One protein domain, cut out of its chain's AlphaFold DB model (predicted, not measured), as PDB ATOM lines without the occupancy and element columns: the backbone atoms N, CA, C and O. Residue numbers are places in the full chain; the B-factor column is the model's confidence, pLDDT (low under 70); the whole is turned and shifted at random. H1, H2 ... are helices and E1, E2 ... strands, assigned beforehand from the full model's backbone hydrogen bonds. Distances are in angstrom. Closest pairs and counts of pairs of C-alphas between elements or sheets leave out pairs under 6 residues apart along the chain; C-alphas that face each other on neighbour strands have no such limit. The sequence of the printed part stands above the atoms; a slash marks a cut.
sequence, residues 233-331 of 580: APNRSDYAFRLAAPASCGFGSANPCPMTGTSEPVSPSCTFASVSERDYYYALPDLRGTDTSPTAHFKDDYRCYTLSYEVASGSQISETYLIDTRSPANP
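AT A GLANCE: This is residues 233 to 331 of the 580 residues of the protein "Tad domain-containing protein" of Proteobacteria bacterium (UniProt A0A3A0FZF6). With little regular structure, this is a twisted sheet, made of a long hairpin, E2 and E3, with short E1 beside E3 and small H1 next to E1, amid long loops. The 99 printed residues, 31 in named elements, run E1, H1, E2, E3; class mixed, sheet order E1 - E3 - E2, antiparallel. It is compact, radius of gyration of the C-alphas 13.9 A, spanning 46 by 31 by 24 A.

IN THESE COORDINATES: Find C-alpha 240 at (108.961, 128.902, 125.039); there E1 begins, ending at 243. H1 is residues 275 to 283. E2, residues 302 to 310, runs 25.2 A; E3, residues 316 to 324, runs 24.9 A to C-alpha 324 at (106.481, 125.903, 120.064).

HOW THE PARTS SIT: Look along inner strand E3: N 305 of E2 and O 321 are 2.8 A apart, N 241 of E1 and O 322 2.8 A, within hydrogen-bond range. H1, with every O i to N i+4 pair within range, only grazes the sheet; its closest C-alphas to E1 are Glu 277 and Phe 241, 6.1 A.

THE WHOLE: The farthest C-alphas, Thr 290 and Ser 313, are 47.7 A apart. The printed part has no cut; links E1 to H1 and H1 to E2 are long. pLDDT is under 70 in 25 residues, among them 259 to 268.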
ATOM      1  N   ALA A 233     112.953 139.725 111.512       52.16
ATOM      2  CA  ALA A 233     111.598 139.281 111.818       52.16
ATOM      3  C   ALA A 233     110.891 140.392 112.628       52.16
ATOM      4  O   ALA A 233     111.347 140.710 113.725       52.16
ATOM      5  N   PRO A 234     109.807 141.020 112.122       54.59
ATOM      6  CA  PRO A 234     109.008 141.970 112.908       54.59
ATOM      7  C   PRO A 234     108.364 141.319 114.144       54.59
ATOM      8  O   PRO A 234     107.884 142.026 115.024       54.59
ATOM      9  N   ASN A 235     108.423 139.989 114.229       59.84
ATOM     10  CA  ASN A 235     107.947 139.181 115.333       59.84
ATOM     11  C   ASN A 235     109.158 138.438 115.904       59.84
ATOM     12  O   ASN A 235     109.578 137.431 115.342       59.84
ATOM     13  N   ARG A 236     109.757 138.960 116.980       65.56
ATOM     14  CA  ARG A 236     110.673 138.153 117.793       65.56
ATOM     15  C   ARG A 236     109.837 137.085 118.483       65.56
ATOM     16  O   ARG A 236     108.916 137.420 119.225       65.56
ATOM     17  N   SER A 237     110.144 135.835 118.196       69.25
ATOM     18  CA  SER A 237     109.513 134.661 118.783       69.25
ATOM     19  C   SER A 237     110.507 133.967 119.691       69.25
ATOM     20  O   SER A 237     111.648 133.696 119.311       69.25
ATOM     21  N   ASP A 238     110.047 133.656 120.893       75.62
ATOM     22  CA  ASP A 238     110.719 132.714 121.765       75.62
ATOM     23  C   ASP A 238     110.139 131.323 121.543       75.62
ATOM     24  O   ASP A 238     108.942 131.149 121.286       75.62
ATOM     25  N   TYR A 239     110.988 130.307 121.668       80.12
ATOM     26  CA  TYR A 239     110.541 128.924 121.528       80.12
ATOM     27  C   TYR A 239     109.671 128.473 122.714       80.12
ATOM     28  O   TYR A 239     108.927 127.497 122.601       80.12
ATOM     29  N   ALA A 240     109.756 129.172 123.852       86.12
ATOM     30  CA  ALA A 240     108.961 128.902 125.039       86.12
ATOM     31  C   ALA A 240     108.557 130.195 125.761       86.12
ATOM     32  O   ALA A 240     109.389 131.073 125.954       86.12
ATOM     33  N   PHE A 241     107.310 130.269 126.231       87.75
ATOM     34  CA  PHE A 241     106.795 131.345 127.086       87.75
ATOM     35  C   PHE A 241     106.282 130.778 128.403       87.75
ATOM     36  O   PHE A 241     105.534 129.802 128.407       87.75
ATOM     37  N   ARG A 242     106.630 131.391 129.529       88.62
ATOM     38  CA  ARG A 242     106.202 130.971 130.861       88.62
ATOM     39  C   ARG A 242     104.892 131.648 131.264       88.62
ATOM     40  O   ARG A 242     104.686 132.849 131.086       88.62
ATOM     41  N   LEU A 243     104.015 130.878 131.897       89.75
ATOM     42  CA  LEU A 243     102.783 131.369 132.511       89.75
ATOM     43  C   LEU A 243     103.000 131.677 134.010       89.75
ATOM     44  O   LEU A 243     103.765 130.999 134.699       89.75
ATOM     45  N   ALA A 244     102.343 132.725 134.518       85.94
ATOM     46  CA  ALA A 244     102.450 133.217 135.896       85.94
ATOM     47  C   ALA A 244     101.762 132.304 136.913       85.94
ATOM     48  O   ALA A 244     102.262 132.118 138.022       85.94
ATOM     49  N   ALA A 245     100.608 131.748 136.548       76.56
ATOM     50  CA  ALA A 245      99.901 130.769 137.356       76.56
ATOM     51  C   ALA A 245     100.135 129.365 136.785       76.56
ATOM     52  O   ALA A 245     100.266 129.232 135.565       76.56
ATOM     53  N   PRO A 246     100.135 128.312 137.627       67.38
ATOM     54  CA  PRO A 246     100.062 126.946 137.143       67.38
ATOM     55  C   PRO A 246      98.704 126.766 136.461       67.38
ATOM     56  O   PRO A 246      97.709 126.395 137.084       67.38
ATOM     57  N   ALA A 247      98.635 127.092 135.173       66.38
ATOM     58  CA  ALA A 247      97.522 126.679 134.352       66.38
ATOM     59  C   ALA A 247      97.581 125.151 134.334       66.38
ATOM     60  O   ALA A 247      98.627 124.571 134.035       66.38
ATOM     61  N   SER A 248      96.486 124.493 134.718       68.25
ATOM     62  CA  SER A 248      96.388 123.037 134.674       68.25
ATOM     63  C   SER A 248      96.331 122.592 133.215       68.25
ATOM     64  O   SER A 248      95.271 122.293 132.667       68.25
ATOM     65  N   CYS A 249      97.480 122.606 132.563       71.12
ATOM     66  CA  CYS A 249      97.649 122.078 131.234       71.12
ATOM     67  C   CYS A 249      97.969 120.599 131.363       71.12
ATOM     68  O   CYS A 249      98.938 120.225 132.031       71.12
ATOM     69  N   GLY A 250      97.167 119.756 130.710       68.56
ATOM     70  CA  GLY A 250      97.592 118.389 130.430       68.56
ATOM     71  C   GLY A 250      98.922 118.418 129.675       68.56
ATOM     72  O   GLY A 250      99.216 119.376 128.956       68.56
ATOM     73  N   PHE A 251      99.742 117.393 129.853       71.62
ATOM     74  CA  PHE A 251     101.024 117.285 129.169       71.62
ATOM     75  C   PHE A 251     100.837 117.317 127.643       71.62
ATOM     76  O   PHE A 251     100.146 116.459 127.095       71.62
ATOM     77  N   GLY A 252     101.394 118.327 126.965       71.06
ATOM     78  CA  GLY A 252     101.204 118.519 125.522       71.06
ATOM     79  C   GLY A 252      99.771 118.881 125.123       71.06
ATOM     80  O   GLY A 252      99.373 118.671 123.975       71.06
ATOM     81  N   SER A 253      98.978 119.404 126.060       83.69
ATOM     82  CA  SER A 253      97.617 119.857 125.776       83.69
ATOM     83  C   SER A 253      97.607 121.039 124.803       83.69
ATOM     84  O   SER A 253      98.610 121.736 124.604       83.69
ATOM     85  N   ALA A 254      96.450 121.247 124.169       85.56
ATOM     86  CA  ALA A 254      96.222 122.417 123.335       85.56
ATOM     87  C   ALA A 254      96.565 123.688 124.119       85.56
ATOM     88  O   ALA A 254      96.306 123.779 125.319       85.56
ATOM     89  N   ASN A 255      97.158 124.657 123.427       87.12
ATOM     90  CA  ASN A 255      97.467 125.954 123.999       87.12
ATOM     91  C   ASN A 255      96.201 126.550 124.663       87.12
ATOM     92  O   ASN A 255      95.217 126.764 123.954       87.12
ATOM     93  N   PRO A 256      96.199 126.803 125.991       85.12
ATOM     94  CA  PRO A 256      95.065 127.371 126.723       85.12
ATOM     95  C   PRO A 256      94.864 128.862 126.432       85.12
ATOM     96  O   PRO A 256      93.887 129.445 126.900       85.12
ATOM     97  N   CYS A 257      95.772 129.461 125.659       86.00
ATOM     98  CA  CYS A 257      95.768 130.850 125.229       86.00
ATOM     99  C   CYS A 257      95.529 131.017 123.725       86.00
ATOM    100  O   CYS A 257      96.273 131.760 123.080       86.00
ATOM    101  N   PRO A 258      94.501 130.369 123.133       74.00
ATOM    102  CA  PRO A 258      94.143 130.660 121.760       74.00
ATOM    103  C   PRO A 258      93.488 132.043 121.739       74.00
ATOM    104  O   PRO A 258      92.455 132.262 122.375       74.00
ATOM    105  N   MET A 259      94.076 133.000 121.028       69.50
ATOM    106  CA  MET A 259      93.328 134.207 120.695       69.50
ATOM    107  C   MET A 259      92.399 133.895 119.525       69.50
ATOM    108  O   MET A 259      92.832 133.432 118.474       69.50
ATOM    109  N   THR A 260      91.107 134.135 119.719       59.72
ATOM    110  CA  THR A 260      90.127 134.190 118.632       59.72
ATOM    111  C   THR A 260      89.570 135.610 118.585       59.72
ATOM    112  O   THR A 260      88.532 135.885 119.185       59.72
ATOM    113  N   GLY A 261      90.276 136.525 117.912       60.59
ATOM    114  CA  GLY A 261      89.829 137.909 117.690       60.59
ATOM    115  C   GLY A 261      90.671 139.005 118.365       60.59
ATOM    116  O   GLY A 261      91.498 138.751 119.231       60.59
ATOM    117  N   THR A 262      90.444 140.257 117.950       57.56
ATOM    118  CA  THR A 262      91.245 141.462 118.267       57.56
ATOM    119  C   THR A 262      90.994 142.079 119.653       57.56
ATOM    120  O   THR A 262      91.227 143.271 119.846       57.56
ATOM    121  N   SER A 263      90.476 141.324 120.618       58.31
ATOM    122  CA  SER A 263      90.221 141.812 121.980       58.31
ATOM    123  C   SER A 263      90.837 140.864 122.999       58.31
ATOM    124  O   SER A 263      90.778 139.654 122.800       58.31
ATOM    125  N   GLU A 264      91.422 141.437 124.055       58.47
ATOM    126  CA  GLU A 264      92.183 140.770 125.120       58.47
ATOM    127  C   GLU A 264      91.661 139.370 125.501       58.47
ATOM    128  O   GLU A 264      90.448 139.155 125.581       58.47
ATOM    129  N   PRO A 265      92.561 138.404 125.767       55.25
ATOM    130  CA  PRO A 265      92.161 137.044 126.088       55.25
ATOM    131  C   PRO A 265      91.306 137.020 127.358       55.25
ATOM    132  O   PRO A 265      91.755 137.363 128.446       55.25
ATOM    133  N   VAL A 266      90.065 136.553 127.216       56.62
ATOM    134  CA  VAL A 266      89.086 136.445 128.313       56.62
ATOM    135  C   VAL A 266      89.402 135.261 129.241       56.62
ATOM    136  O   VAL A 266      88.760 135.097 130.278       56.62
ATOM    137  N   SER A 267      90.392 134.419 128.910       69.69
ATOM    138  CA  SER A 267      90.722 133.276 129.758       69.69
ATOM    139  C   SER A 267      91.645 133.678 130.917       69.69
ATOM    140  O   SER A 267      92.798 134.048 130.674       69.69
ATOM    141  N   PRO A 268      91.219 133.517 132.186       69.50
ATOM    142  CA  PRO A 268      92.078 133.749 133.350       69.50
ATOM    143  C   PRO A 268      93.300 132.810 133.402       69.50
ATOM    144  O   PRO A 268      94.223 133.047 134.176       69.50
ATOM    145  N   SER A 269      93.340 131.765 132.564       72.94
ATOM    146  CA  SER A 269      94.478 130.845 132.435       72.94
ATOM    147  C   SER A 269      95.680 131.421 131.674       72.94
ATOM    148  O   SER A 269      96.711 130.760 131.617       72.94
ATOM    149  N   CYS A 270      95.566 132.617 131.086       82.00
ATOM    150  CA  CYS A 270      96.573 133.204 130.189       82.00
ATOM    151  C   CYS A 270      97.288 134.404 130.789       82.00
ATOM    152  O   CYS A 270      97.406 135.466 130.177       82.00
ATOM    153  N   THR A 271      97.760 134.216 132.013       88.31
ATOM    154  CA  THR A 271      98.645 135.162 132.683       88.31
ATOM    155  C   THR A 271     100.084 134.735 132.420       88.31
ATOM    156  O   THR A 271     100.455 133.613 132.742       88.31
ATOM    157  N   PHE A 272     100.885 135.600 131.798       89.12
ATOM    158  CA  PHE A 272     102.310 135.356 131.536       89.12
ATOM    159  C   PHE A 272     103.152 135.784 132.732       89.12
ATOM    160  O   PHE A 272     102.757 136.698 133.458       89.12
ATOM    161  N   ALA A 273     104.287 135.115 132.949       88.19
ATOM    162  CA  ALA A 273     105.151 135.385 134.096       88.19
ATOM    163  C   ALA A 273     105.755 136.800 134.060       88.19
ATOM    164  O   ALA A 273     105.947 137.400 135.119       88.19
ATOM    165  N   SER A 274     105.970 137.351 132.863       86.31
ATOM    166  CA  SER A 274     106.419 138.723 132.632       86.31
ATOM    167  C   SER A 274     105.544 139.475 131.622       86.31
ATOM    168  O   SER A 274     104.828 138.896 130.798       86.31
ATOM    169  N   VAL A 275     105.625 140.808 131.667       83.81
ATOM    170  CA  VAL A 275     104.998 141.691 130.667       83.81
ATOM    171  C   VAL A 275     105.636 141.488 129.293       83.81
ATOM    172  O   VAL A 275     104.928 141.463 128.292       83.81
ATOM    173  N   SER A 276     106.953 141.288 129.242       81.94
ATOM    174  CA  SER A 276     107.675 141.081 127.987       81.94
ATOM    175  C   SER A 276     107.250 139.797 127.280       81.94
ATOM    176  O   SER A 276     106.949 139.851 126.092       81.94
ATOM    177  N   GLU A 277     107.130 138.672 127.991       84.88
ATOM    178  CA  GLU A 277     106.611 137.423 127.407       84.88
ATOM    179  C   GLU A 277     105.210 137.592 126.842       84.88
ATOM    180  O   GLU A 277     104.928 137.130 125.740       84.88
ATOM    181  N   ARG A 278     104.336 138.272 127.590       87.31
ATOM    182  CA  ARG A 278     102.976 138.560 127.138       87.31
ATOM    183  C   ARG A 278     102.997 139.342 125.831       87.31
ATOM    184  O   ARG A 278     102.292 138.979 124.897       87.31
ATOM    185  N   ASP A 279     103.778 140.414 125.779       84.62
ATOM    186  CA  ASP A 279     103.801 141.321 124.638       84.62
ATOM    187  C   ASP A 279     104.412 140.636 123.398       84.62
ATOM    188  O   ASP A 279     103.854 140.755 122.306       84.62
ATOM    189  N   TYR A 280     105.479 139.838 123.563       84.06
ATOM    190  CA  TYR A 280     106.044 139.013 122.486       84.06
ATOM    191  C   TYR A 280     105.055 137.957 121.994       84.06
ATOM    192  O   TYR A 280     104.819 137.835 120.793       84.06
ATOM    193  N   TYR A 281     104.411 137.240 122.913       87.69
ATOM    194  CA  TYR A 281     103.419 136.235 122.565       87.69
ATOM    195  C   TYR A 281     102.188 136.842 121.872       87.69
ATOM    196  O   TYR A 281     101.640 136.268 120.930       87.69
ATOM    197  N   TYR A 282     101.739 138.024 122.299       86.44
ATOM    198  CA  TYR A 282     100.591 138.716 121.704       86.44
ATOM    199  C   TYR A 282     100.887 139.291 120.322       86.44
ATOM    200  O   TYR A 282      99.955 139.403 119.523       86.44
ATOM    201  N   ALA A 283     102.154 139.583 120.022       86.19
ATOM    202  CA  ALA A 283     102.593 139.968 118.686       86.19
ATOM    203  C   ALA A 283     102.548 138.806 117.675       86.19
ATOM    204  O   ALA A 283     102.554 139.051 116.467       86.19
ATOM    205  N   LEU A 284     102.471 137.550 118.136       87.12
ATOM    206  CA  LEU A 284     102.345 136.396 117.247       87.12
ATOM    207  C   LEU A 284     100.965 136.372 116.567       87.12
ATOM    208  O   LEU A 284      99.947 136.601 117.234       87.12
ATOM    209  N   PRO A 285     100.886 136.048 115.264       88.75
ATOM    210  CA  PRO A 285      99.608 135.806 114.612       88.75
ATOM    211  C   PRO A 285      98.909 134.571 115.206       88.75
ATOM    212  O   PRO A 285      99.552 133.642 115.694       88.75
ATOM    213  N   ASP A 286      97.575 134.555 115.174       87.62
ATOM    214  CA  ASP A 286      96.787 133.555 115.909       87.62
ATOM    215  C   ASP A 286      96.862 132.150 115.296       87.62
ATOM    216  O   ASP A 286      97.054 131.169 116.015       87.62
ATOM    217  N   LEU A 287      96.691 132.064 113.975       87.94
ATOM    218  CA  LEU A 287      96.588 130.814 113.226       87.94
ATOM    219  C   LEU A 287      97.647 130.756 112.134       87.94
ATOM    220  O   LEU A 287      97.736 131.679 111.321       87.94
ATOM    221  N   ARG A 288      98.352 129.627 112.038       87.31
ATOM    222  CA  ARG A 288      99.294 129.361 110.942       87.31
ATOM    223  C   ARG A 288      98.626 129.321 109.570       87.31
ATOM    224  O   ARG A 288      99.191 129.763 108.569       87.31
ATOM    225  N   GLY A 289      97.421 128.758 109.494       88.19
ATOM    226  CA  GLY A 289      96.706 128.584 108.230       88.19
ATOM    227  C   GLY A 289      97.508 127.754 107.218       88.19
ATOM    228  O   GLY A 289      97.839 126.598 107.480       88.19
ATOM    229  N   THR A 290      97.801 128.335 106.050       89.31
ATOM    230  CA  THR A 290      98.576 127.695 104.969       89.31
ATOM    231  C   THR A 290     100.066 128.047 104.990       89.31
ATOM    232  O   THR A 290     100.774 127.673 104.056       89.31
ATOM    233  N   ASP A 291     100.548 128.785 105.995       85.69
ATOM    234  CA  ASP A 291     101.954 129.181 106.078       85.69
ATOM    235  C   ASP A 291     102.847 127.970 106.409       85.69
ATOM    236  O   ASP A 291     102.776 127.370 107.488       85.69
ATOM    237  N   THR A 292     103.687 127.592 105.445       85.25
ATOM    238  CA  THR A 292     104.655 126.491 105.549       85.25
ATOM    239  C   THR A 292     106.050 126.961 105.954       85.25
ATOM    240  O   THR A 292     106.976 126.148 105.989       85.25
ATOM    241  N   SER A 293     106.219 128.253 106.247       82.50
ATOM    242  CA  SER A 293     107.501 128.828 106.614       82.50
ATOM    243  C   SER A 293     108.021 128.196 107.910       82.50
ATOM    244  O   SER A 293     107.316 128.192 108.928       82.50
ATOM    245  N   PRO A 294     109.264 127.682 107.890       73.94
ATOM    246  CA  PRO A 294     109.896 127.078 109.053       73.94
ATOM    247  C   PRO A 294     110.275 128.089 110.140       73.94
ATOM    248  O   PRO A 294     110.600 127.667 111.238       73.94
ATOM    249  N   THR A 295     110.267 129.387 109.831       75.44
ATOM    250  CA  THR A 295     110.673 130.481 110.734       75.44
ATOM    251  C   THR A 295     109.503 131.400 111.091       75.44
ATOM    252  O   THR A 295     109.700 132.507 111.578       75.44
ATOM    253  N   ALA A 296     108.281 131.031 110.704       82.88
ATOM    254  CA  ALA A 296     107.085 131.764 111.089       82.88
ATOM    255  C   ALA A 296     106.471 131.074 112.303       82.88
ATOM    256  O   ALA A 296     106.299 129.852 112.291       82.88
ATOM    257  N   HIS A 297     106.131 131.865 113.315       85.56
ATOM    258  CA  HIS A 297     105.600 131.398 114.590       85.56
ATOM    259  C   HIS A 297     104.191 131.930 114.783       85.56
ATOM    260  O   HIS A 297     103.930 133.111 114.542       85.56
ATOM    261  N   PHE A 298     103.296 131.061 115.232       89.31
ATOM    262  CA  PHE A 298     101.884 131.356 115.425       89.31
ATOM    263  C   PHE A 298     101.426 130.847 116.785       89.31
ATOM    264  O   PHE A 298     101.960 129.872 117.303       89.31
ATOM    265  N   LYS A 299     100.406 131.464 117.382       89.44
ATOM    266  CA  LYS A 299      99.908 131.046 118.705       89.44
ATOM    267  C   LYS A 299      99.418 129.593 118.719       89.44
ATOM    268  O   LYS A 299      99.522 128.934 119.757       89.44
ATOM    269  N   ASP A 300      98.895 129.078 117.607       89.12
ATOM    270  CA  ASP A 300      98.421 127.693 117.469       89.12
ATOM    271  C   ASP A 300      99.538 126.635 117.358       89.12
ATOM    272  O   ASP A 300      99.272 125.442 117.577       89.12
ATOM    273  N   ASP A 301     100.780 127.063 117.107       87.56
ATOM    274  CA  ASP A 301     101.980 126.216 117.126       87.56
ATOM    275  C   ASP A 301     102.407 125.819 118.537       87.56
ATOM    276  O   ASP A 301     103.034 124.771 118.747       87.56
ATOM    277  N   TYR A 302     102.039 126.643 119.516       88.88
ATOM    278  CA  TYR A 302     102.395 126.408 120.897       88.88
ATOM    279  C   TYR A 302     101.510 125.309 121.498       88.88
ATOM    280  O   TYR A 302     100.324 125.136 121.182       88.88
ATOM    281  N   ARG A 303     102.102 124.528 122.392       87.50
ATOM    282  CA  ARG A 303     101.422 123.544 123.235       87.50
ATOM    283  C   ARG A 303     101.785 123.806 124.680       87.50
ATOM    284  O   ARG A 303     102.850 124.345 124.969       87.50
ATOM    285  N   CYS A 304     100.879 123.464 125.583       86.69
ATOM    286  CA  CYS A 304     101.063 123.771 126.988       86.69
ATOM    287  C   CYS A 304     101.661 122.586 127.746       86.69
ATOM    288  O   CYS A 304     101.202 121.448 127.614       86.69
ATOM    289  N   TYR A 305     102.667 122.872 128.567       84.25
ATOM    290  CA  TYR A 305     103.397 121.897 129.368       84.25
ATOM    291  C   TYR A 305     103.527 122.398 130.794       84.25
ATOM    292  O   TYR A 305     103.897 123.545 131.021       84.25
ATOM    293  N   THR A 306     103.274 121.517 131.756       84.06
ATOM    294  CA  THR A 306     103.536 121.788 133.169       84.06
ATOM    295  C   THR A 306     104.765 120.994 133.584       84.06
ATOM    296  O   THR A 306     104.772 119.766 133.505       84.06
ATOM    297  N   LEU A 307     105.814 121.695 133.997       77.94
ATOM    298  CA  LEU A 307     107.085 121.126 134.416       77.94
ATOM    299  C   LEU A 307     107.185 121.208 135.930       77.94
ATOM    300  O   LEU A 307     107.094 122.291 136.498       77.94
ATOM    301  N   SER A 308     107.426 120.071 136.575       78.00
ATOM    302  CA  SER A 308     107.635 120.015 138.019       78.00
ATOM    303  C   SER A 308     109.056 119.568 138.331       78.00
ATOM    304  O   SER A 308     109.485 118.512 137.863       78.00
ATOM    305  N   TYR A 309     109.777 120.354 139.127       73.75
ATOM    306  CA  TYR A 309     111.168 120.096 139.488       73.75
ATOM    307  C   TYR A 309     111.479 120.471 140.934       73.75
ATOM    308  O   TYR A 309     110.812 121.303 141.537       73.75
ATOM    309  N   GLU A 310     112.515 119.855 141.493       70.56
ATOM    310  CA  GLU A 310     112.990 120.122 142.850       70.56
ATOM    311  C   GLU A 310     114.080 121.204 142.833       70.56
ATOM    312  O   GLU A 310     115.022 121.149 142.033       70.56
ATOM    313  N   VAL A 311     113.959 122.213 143.696       70.38
ATOM    314  CA  VAL A 311     115.017 123.212 143.920       70.38
ATOM    315  C   VAL A 311     115.956 122.786 145.045       70.38
ATOM    316  O   VAL A 311     115.659 121.869 145.798       70.38
ATOM    317  N   ALA A 312     117.091 123.478 145.198       62.50
ATOM    318  CA  ALA A 312     118.113 123.150 146.199       62.50
ATOM    319  C   ALA A 312     117.584 123.079 147.648       62.50
ATOM    320  O   ALA A 312     118.182 122.408 148.482       62.50
ATOM    321  N   SER A 313     116.461 123.742 147.951       73.06
ATOM    322  CA  SER A 313     115.794 123.666 149.257       73.06
ATOM    323  C   SER A 313     114.990 122.378 149.488       73.06
ATOM    324  O   SER A 313     114.376 122.244 150.541       73.06
ATOM    325  N   GLY A 314     114.924 121.472 148.507       75.44
ATOM    326  CA  GLY A 314     114.065 120.283 148.519       75.44
ATOM    327  C   GLY A 314     112.598 120.555 148.163       75.44
ATOM    328  O   GLY A 314     111.774 119.645 148.146       75.44
ATOM    329  N   SER A 315     112.238 121.812 147.883       81.50
ATOM    330  CA  SER A 315     110.871 122.180 147.503       81.50
ATOM    331  C   SER A 315     110.598 121.807 146.048       81.50
ATOM    332  O   SER A 315     111.416 122.084 145.170       81.50
ATOM    333  N   GLN A 316     109.421 121.247 145.772       81.88
ATOM    334  CA  GLN A 316     108.954 121.037 144.405       81.88
ATOM    335  C   GLN A 316     108.320 122.327 143.874       81.88
ATOM    336  O   GLN A 316     107.377 122.857 144.460       81.88
ATOM    337  N   ILE A 317     108.841 122.834 142.764       79.31
ATOM    338  CA  ILE A 317     108.283 123.953 142.009       79.31
ATOM    339  C   ILE A 317     107.604 123.382 140.770       79.31
ATOM    340  O   ILE A 317     108.138 122.475 140.132       79.31
ATOM    341  N   SER A 318     106.426 123.908 140.439       84.25
ATOM    342  CA  SER A 318     105.727 123.608 139.194       84.25
ATOM    343  C   SER A 318     105.574 124.887 138.381       84.25
ATOM    344  O   SER A 318     105.112 125.903 138.900       84.25
ATOM    345  N   GLU A 319     106.003 124.849 137.127       85.44
ATOM    346  CA  GLU A 319     105.958 125.971 136.194       85.44
ATOM    347  C   GLU A 319     105.282 125.526 134.903       85.44
ATOM    348  O   GLU A 319     105.518 124.420 134.417       85.44
ATOM    349  N   THR A 320     104.453 126.395 134.335       86.94
ATOM    350  CA  THR A 320     103.743 126.101 133.093       86.94
ATOM    351  C   THR A 320     104.341 126.911 131.952       86.94
ATOM    352  O   THR A 320     104.560 128.113 132.093       86.94
ATOM    353  N   TYR A 321     104.590 126.249 130.825       87.38
ATOM    354  CA  TYR A 321     105.180 126.827 129.626       87.38
ATOM    355  C   TYR A 321     104.304 126.558 128.402       87.38
ATOM    356  O   TYR A 321     103.739 125.474 128.251       87.38
ATOM    357  N   LEU A 322     104.229 127.536 127.507       88.19
ATOM    358  CA  LEU A 322     103.799 127.378 126.125       88.19
ATOM    359  C   LEU A 322     105.051 127.125 125.292       88.19
ATOM    360  O   LEU A 322     105.900 128.005 125.227       88.19
ATOM    361  N   ILE A 323     105.175 125.955 124.673       85.75
ATOM    362  CA  ILE A 323     106.343 125.567 123.867       85.75
ATOM    363  C   ILE A 323     105.919 125.459 122.408       85.75
ATOM    364  O   ILE A 323     104.923 124.792 122.124       85.75
ATOM    365  N   ASP A 324     106.668 126.079 121.501       85.25
ATOM    366  CA  ASP A 324     106.481 125.903 120.064       85.25
ATOM    367  C   ASP A 324     106.809 124.456 119.670       85.25
ATOM    368  O   ASP A 324     107.921 123.968 119.868       85.25
ATOM    369  N   THR A 325     105.817 123.750 119.134       80.88
ATOM    370  CA  THR A 325     105.941 122.337 118.741       80.88
ATOM    371  C   THR A 325     106.050 122.124 117.237       80.88
ATOM    372  O   THR A 325     106.219 120.993 116.773       80.88
ATOM    373  N   ARG A 326     105.885 123.191 116.457       76.25
ATOM    374  CA  ARG A 326     105.711 123.132 115.006       76.25
ATOM    375  C   ARG A 326     106.877 123.740 114.265       76.25
ATOM    376  O   ARG A 326     107.173 123.231 113.182       76.25
ATOM    377  N   SER A 327     107.503 124.783 114.808       67.38
ATOM    378  CA  SER A 327     108.655 125.400 114.169       67.38
ATOM    379  C   SER A 327     109.781 124.366 114.037       67.38
ATOM    380  O   SER A 327     110.290 123.854 115.033       67.38
ATOM    381  N   PRO A 328     110.171 123.989 112.804       54.41
ATOM    382  CA  PRO A 328     111.343 123.156 112.580       54.41
ATOM    383  C   PRO A 328     112.646 123.935 112.821       54.41
ATOM    384  O   PRO A 328     113.709 123.317 112.852       54.41
ATOM    385  N   ALA A 329     112.571 125.262 112.997       52.72
ATOM    386  CA  ALA A 329     113.649 126.090 113.510       52.72
ATOM    387  C   ALA A 329     113.708 125.945 115.038       52.72
ATOM    388  O   ALA A 329     113.333 126.813 115.813       52.72
ATOM    389  N   ASN A 330     114.155 124.769 115.462       65.50
ATOM    390  CA  ASN A 330     115.142 124.620 116.520       65.50
ATOM    391  C   ASN A 330     115.743 125.982 116.967       65.50
ATOM    392  O   ASN A 330     116.413 126.609 116.136       65.50
ATOM    393  N   PRO A 331     115.481 126.470 118.203       69.00
ATOM    394  CA  PRO A 331     115.876 127.816 118.621       69.00
ATOM    395  C   PRO A 331     117.366 128.030 118.389       69.00
ATOM    396  O   PRO A 331     118.198 127.260 118.865       69.00
TER     397      PRO A 331